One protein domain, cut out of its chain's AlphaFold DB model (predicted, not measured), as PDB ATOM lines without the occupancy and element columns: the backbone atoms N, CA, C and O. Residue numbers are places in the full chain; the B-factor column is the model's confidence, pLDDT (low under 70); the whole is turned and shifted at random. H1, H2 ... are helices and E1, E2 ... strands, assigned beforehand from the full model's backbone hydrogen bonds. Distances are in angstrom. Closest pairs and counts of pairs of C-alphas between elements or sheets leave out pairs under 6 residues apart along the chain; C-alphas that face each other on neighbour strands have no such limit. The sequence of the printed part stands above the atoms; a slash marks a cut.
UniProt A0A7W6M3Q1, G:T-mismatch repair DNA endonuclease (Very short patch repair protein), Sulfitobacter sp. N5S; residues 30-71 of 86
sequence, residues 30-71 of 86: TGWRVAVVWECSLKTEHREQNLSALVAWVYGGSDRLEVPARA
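What this domain is: This is residues 30 to 71 of the 86 residues of the protein "G:T-mismatch repair DNA endonuclease (Very short patch repair protein)" of Sulfitobacter sp. N5S (UniProt A0A7W6M3Q1). Two short parallel strands, E1 and E2, lie side by side as a narrow ribbon, and one long helix, H2, folds back over one face of it, with the small helix H1 at the turn between E1 and H2. The printed part has 42 residues, with two named strands and two named helices in the order E1, H1, H2, E2 along the chain. The two-stranded sheet has the order E1, E2 and is parallel, and the class is mixed, helices and strands. The whole is only just compact, close to loose, with a radius of gyration of the C-alphas of 10.5 A, and its outline is elongated, spanning 33 by 17 by 15 A.

How they stand to each other: After residues 30 to 33 comes E1, residues 34 to 37, and its neighbour in the sheet is E2, residues 64 to 67. The two are parallel, with 3 degrees between their directions. The C-alphas of Ala 35 and Leu 65 face each other at 4.5 A. N 36 and O 65 are within hydrogen-bond range at 2.8 A, and so are N 65 and O 34 at 3.0 A. Between these strands come H1, residues 39 to 42, and H2, residues 47 to 59. Together they form a strand-helix-strand unit, two parallel neighbour strands joined through helices, and its crossover is left-handed. H1 and H2 only just touch, with 3 pairs of C-alphas within 8 A, and only at the corner by their link; H2 does so with residues 47 to 50 alone. Their closest C-alphas, of Ser 41 and Arg 47, are 6.1 A apart. The closest C-alphas of H2 and E2, of Asn 50 and Val 67, are 6.3 A apart, while those of H2 and E1, of Leu 54 and Ala 35, are 7.7 A apart. In H2 every O i to N i+4 pair is within hydrogen-bond range; H1 is too short for such a pair.

Where its parts are: E1 begins at C-alpha 34, at (91.775, 121.688, 102.485), and has four residues. H1, also four residues, follows from Glu 39 to Leu 42. H2 runs 18.4 A from C-alpha 47, at (94.552, 129.686, 119.427), to C-alpha 59. E2 covers 10.3 A and ends at C-alpha 67, at (89.143, 128.483, 111.220).

The domain as a whole: The C-alphas of Thr 30 and Glu 45, the two farthest apart, are 34.7 A from each other. The printed part has no cut, and the links E1 to H1, H1 to H2 and H2 to E2 are tight. The mean pLDDT of the printed part is 87.8, and residues 70 to 71 are under 70.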
ATOM      1  N   THR A  30      90.837 117.581  93.028       94.31
ATOM      2  CA  THR A  30      92.007 116.706  92.858       94.31
ATOM      3  C   THR A  30      92.181 115.723  94.021       94.31
ATOM      4  O   THR A  30      93.171 114.997  94.061       94.31
ATOM      5  N   GLY A  31      91.202 115.653  94.932       93.31
ATOM      6  CA  GLY A  31      91.188 114.731  96.067       93.31
ATOM      7  C   GLY A  31      91.965 115.232  97.284       93.31
ATOM      8  O   GLY A  31      92.187 114.463  98.220       93.31
ATOM      9  N   TRP A  32      92.389 116.499  97.295       95.75
ATOM     10  CA  TRP A  32      93.007 117.090  98.477       95.75
ATOM     11  C   TRP A  32      91.946 117.548  99.461       95.75
ATOM     12  O   TRP A  32      90.977 118.204  99.093       95.75
ATOM     13  N   ARG A  33      92.195 117.281 100.741       95.12
ATOM     14  CA  ARG A  33      91.467 117.923 101.834       95.12
ATOM     15  C   ARG A  33      92.102 119.282 102.105       95.12
ATOM     16  O   ARG A  33      93.330 119.391 102.115       95.12
ATOM     17  N   VAL A  34      91.291 120.309 102.338       94.31
ATOM     18  CA  VAL A  34      91.775 121.688 102.485       94.31
ATOM     19  C   VAL A  34      91.340 122.305 103.810       94.31
ATOM     20  O   VAL A  34      90.164 122.289 104.162       94.31
ATOM     21  N   ALA A  35      92.290 122.908 104.523       93.00
ATOM     22  CA  ALA A  35      92.032 123.686 105.728       93.00
ATOM     23  C   ALA A  35      92.464 125.145 105.525       93.00
ATOM     24  O   ALA A  35      93.611 125.408 105.165       93.00
ATOM     25  N   VAL A  36      91.560 126.092 105.783       91.88
ATOM     26  CA  VAL A  36      91.840 127.535 105.778       91.88
ATOM     27  C   VAL A  36      91.954 128.015 107.218       91.88
ATOM     28  O   VAL A  36      91.009 127.892 107.995       91.88
ATOM     29  N   VAL A  37      93.109 128.571 107.578       89.94
ATOM     30  CA  VAL A  37      93.378 129.101 108.919       89.94
ATOM     31  C   VAL A  37      93.665 130.592 108.796       89.94
ATOM     32  O   VAL A  37      94.706 130.994 108.279       89.94
ATOM     33  N   TRP A  38      92.726 131.419 109.248       89.06
ATOM     34  CA  TRP A  38      92.849 132.874 109.208       89.06
ATOM     35  C   TRP A  38      93.818 133.371 110.283       89.06
ATOM     36  O   TRP A  38      93.880 132.809 111.376       89.06
ATOM     37  N   GLU A  39      94.526 134.477 110.042       86.50
ATOM     38  CA  GLU A  39      95.469 135.021 111.036       86.50
ATOM     39  C   GLU A  39      94.788 135.377 112.369       86.50
ATOM     40  O   GLU A  39      95.353 135.167 113.442       86.50
ATOM     41  N   CYS A  40      93.537 135.852 112.319       83.25
ATOM     42  CA  CYS A  40      92.768 136.230 113.503       83.25
ATOM     43  C   CYS A  40      92.473 135.026 114.407       83.25
ATOM     44  O   CYS A  40      92.317 135.191 115.614       83.25
ATOM     45  N   SER A  41      92.471 133.819 113.836       81.31
ATOM     46  CA  SER A  41      92.274 132.560 114.548       81.31
ATOM     47  C   SER A  41      93.475 132.167 115.414       81.31
ATOM     48  O   SER A  41      93.336 131.408 116.373       81.31
ATOM     49  N   LEU A  42      94.657 132.705 115.108       83.81
ATOM     50  CA  LEU A  42      95.909 132.391 115.796       83.81
ATOM     51  C   LEU A  42      96.173 133.307 116.999       83.81
ATOM     52  O   LEU A  42      97.160 133.120 117.715       83.81
ATOM     53  N   LYS A  43      95.291 134.284 117.247       86.94
ATOM     54  CA  LYS A  43      95.343 135.128 118.444       86.94
ATOM     55  C   LYS A  43      95.194 134.274 119.701       86.94
ATOM     56  O   LYS A  43      94.420 133.319 119.725       86.94
ATOM     57  N   THR A  44      95.912 134.644 120.762       85.88
ATOM     58  CA  THR A  44      96.008 133.884 122.024       85.88
ATOM     59  C   THR A  44      94.650 133.469 122.595       85.88
ATOM     60  O   THR A  44      94.531 132.370 123.122       85.88
ATOM     61  N   GLU A  45      93.628 134.312 122.443       84.44
ATOM     62  CA  GLU A  45      92.252 134.075 122.903       84.44
ATOM     63  C   GLU A  45      91.562 132.857 122.260       84.44
ATOM     64  O   GLU A  45      90.758 132.199 122.914       84.44
ATOM     65  N   HIS A  46      91.883 132.528 121.005       83.12
ATOM     66  CA  HIS A  46      91.224 131.453 120.250       83.12
ATOM     67  C   HIS A  46      92.187 130.352 119.790       83.12
ATOM     68  O   HIS A  46      91.750 129.310 119.301       83.12
ATOM     69  N   ARG A  47      93.499 130.553 119.965       86.06
ATOM     70  CA  ARG A  47      94.552 129.686 119.427       86.06
ATOM     71  C   ARG A  47      94.399 128.219 119.829       86.06
ATOM     72  O   ARG A  47      94.420 127.363 118.956       86.06
ATOM     73  N   GLU A  48      94.229 127.922 121.116       89.19
ATOM     74  CA  GLU A  48      94.148 126.534 121.609       89.19
ATOM     75  C   GLU A  48      92.935 125.786 121.037       89.19
ATOM     76  O   GLU A  48      93.043 124.644 120.585       89.19
ATOM     77  N   GLN A  49      91.780 126.454 120.989       89.06
ATOM     78  CA  GLN A  49      90.553 125.898 120.417       89.06
ATOM     79  C   GLN A  49      90.713 125.625 118.915       89.06
ATOM     80  O   GLN A  49      90.348 124.556 118.425       89.06
ATOM     81  N   ASN A  50      91.300 126.577 118.193       90.50
ATOM     82  CA  ASN A  50      91.500 126.510 116.750       90.50
ATOM     83  C   ASN A  50      92.542 125.457 116.350       90.50
ATOM     84  O   ASN A  50      92.330 124.715 115.390       90.50
ATOM     85  N   LEU A  51      93.626 125.325 117.120       90.50
ATOM     86  CA  LEU A  51      94.604 124.250 116.948       90.50
ATOM     87  C   LEU A  51      93.985 122.884 117.230       90.50
ATOM     88  O   LEU A  51      94.204 121.953 116.463       90.50
ATOM     89  N   SER A  52      93.168 122.767 118.279       91.94
ATOM     90  CA  SER A  52      92.467 121.517 118.589       91.94
ATOM     91  C   SER A  52      91.533 121.096 117.451       91.94
ATOM     92  O   SER A  52      91.531 119.930 117.057       91.94
ATOM     93  N   ALA A  53      90.792 122.044 116.863       90.75
ATOM     94  CA  ALA A  53      89.946 121.789 115.697       90.75
ATOM     95  C   ALA A  53      90.764 121.366 114.465       90.75
ATOM     96  O   ALA A  53      90.389 120.425 113.765       90.75
ATOM     97  N   LEU A  54      91.909 122.015 114.227       92.19
ATOM     98  CA  LEU A  54      92.822 121.653 113.142       92.19
ATOM     99  C   LEU A  54      93.385 120.239 113.323       92.19
ATOM    100  O   LEU A  54      93.356 119.445 112.388       92.19
ATOM    101  N   VAL A  55      93.851 119.898 114.525       94.38
ATOM    102  CA  VAL A  55      94.361 118.559 114.848       94.38
ATOM    103  C   VAL A  55      93.268 117.506 114.653       94.38
ATOM    104  O   VAL A  55      93.505 116.493 113.994       94.38
ATOM    105  N   ALA A  56      92.058 117.764 115.156       93.75
ATOM    106  CA  ALA A  56      90.919 116.869 114.974       93.75
ATOM    107  C   ALA A  56      90.581 116.661 113.489       93.75
ATOM    108  O   ALA A  56      90.261 115.548 113.083       93.75
ATOM    109  N   TRP A  57      90.701 117.701 112.662       95.31
ATOM    110  CA  TRP A  57      90.492 117.605 111.219       95.31
ATOM    111  C   TRP A  57      91.584 116.804 110.502       95.31
ATOM    112  O   TRP A  57      91.266 115.986 109.636       95.31
ATOM    113  N   VAL A  58      92.859 116.985 110.875       93.81
ATOM    114  CA  VAL A  58      93.978 116.233 110.278       93.81
ATOM    115  C   VAL A  58      93.765 114.733 110.458       93.81
ATOM    116  O   VAL A  58      93.869 113.987 109.482       93.81
ATOM    117  N   TYR A  59      93.431 114.312 111.681       95.31
ATOM    118  CA  TYR A  59      93.161 112.909 112.009       95.31
ATOM    119  C   TYR A  59      91.755 112.441 111.612       95.31
ATOM    120  O   TYR A  59      91.507 111.238 111.535       95.31
ATOM    121  N   GLY A  60      90.837 113.372 111.365       91.69
ATOM    122  CA  GLY A  60      89.501 113.099 110.857       91.69
ATOM    123  C   GLY A  60      89.476 112.849 109.348       91.69
ATOM    124  O   GLY A  60      90.498 112.863 108.665       91.69
ATOM    125  N   GLY A  61      88.268 112.643 108.819       88.56
ATOM    126  CA  GLY A  61      88.018 112.397 107.393       88.56
ATOM    127  C   GLY A  61      87.310 113.537 106.661       88.56
ATOM    128  O   GLY A  61      86.854 113.334 105.546       88.56
ATOM    129  N   SER A  62      87.148 114.711 107.277       90.75
ATOM    130  CA  SER A  62      86.450 115.835 106.641       90.75
ATOM    131  C   SER A  62      87.294 116.458 105.528       90.75
ATOM    132  O   SER A  62      88.479 116.718 105.726       90.75
ATOM    133  N   ASP A  63      86.673 116.777 104.393       91.44
ATOM    134  CA  ASP A  63      87.386 117.327 103.230       91.44
ATOM    135  C   ASP A  63      87.722 118.814 103.359       91.44
ATOM    136  O   ASP A  63      88.651 119.302 102.718       91.44
ATOM    137  N   ARG A  64      86.996 119.545 104.213       91.38
ATOM    138  CA  ARG A  64      87.176 120.987 104.386       91.38
ATOM    139  C   ARG A  64      87.123 121.409 105.849       91.38
ATOM    140  O   ARG A  64      86.269 120.945 106.599       91.38
ATOM    141  N   LEU A  65      88.004 122.336 106.215       91.25
ATOM    142  CA  LEU A  65      87.982 123.068 107.479       91.25
ATOM    143  C   LEU A  65      88.217 124.558 107.216       91.25
ATOM    144  O   LEU A  65      89.028 124.926 106.373       91.25
ATOM    145  N   GLU A  66      87.541 125.421 107.966       90.88
ATOM    146  CA  GLU A  66      87.822 126.857 107.994       90.88
ATOM    147  C   GLU A  66      87.849 127.326 109.451       90.88
ATOM    148  O   GLU A  66      86.977 126.942 110.233       90.88
ATOM    149  N   VAL A  67      88.877 128.092 109.831       88.12
ATOM    150  CA  VAL A  67      89.143 128.483 111.220       88.12
ATOM    151  C   VAL A  67      89.466 129.987 111.314       88.12
ATOM    152  O   VAL A  67      90.475 130.417 110.751       88.12
ATOM    153  N   PRO A  68      88.648 130.801 112.020       81.81
ATOM    154  CA  PRO A  68      87.368 130.407 112.608       81.81
ATOM    155  C   PRO A  68      86.383 129.959 111.517       81.81
ATOM    156  O   PRO A  68      86.446 130.448 110.388       81.81
ATOM    157  N   ALA A  69      85.473 129.037 111.855       70.94
ATOM    158  CA  ALA A  69      84.357 128.709 110.970       70.94
ATOM    159  C   ALA A  69      83.631 130.016 110.646       70.94
ATOM    160  O   ALA A  69      83.470 130.828 111.557       70.94
ATOM    161  N   ARG A  70      83.250 130.238 109.379       62.31
ATOM    162  CA  ARG A  70      82.586 131.471 108.920       62.31
ATOM    163  C   ARG A  70      81.337 131.751 109.766       62.31
ATOM    164  O   ARG A  70      80.231 131.367 109.399       62.31
ATOM    165  N   ALA A  71      81.500 132.428 110.897       45.62
ATOM    166  CA  ALA A  71      80.464 133.263 111.459       45.62
ATOM    167  C   ALA A  71      80.225 134.339 110.395       45.62
ATOM    168  O   ALA A  71      81.197 134.878 109.865       45.62
TER     169      ALA A  71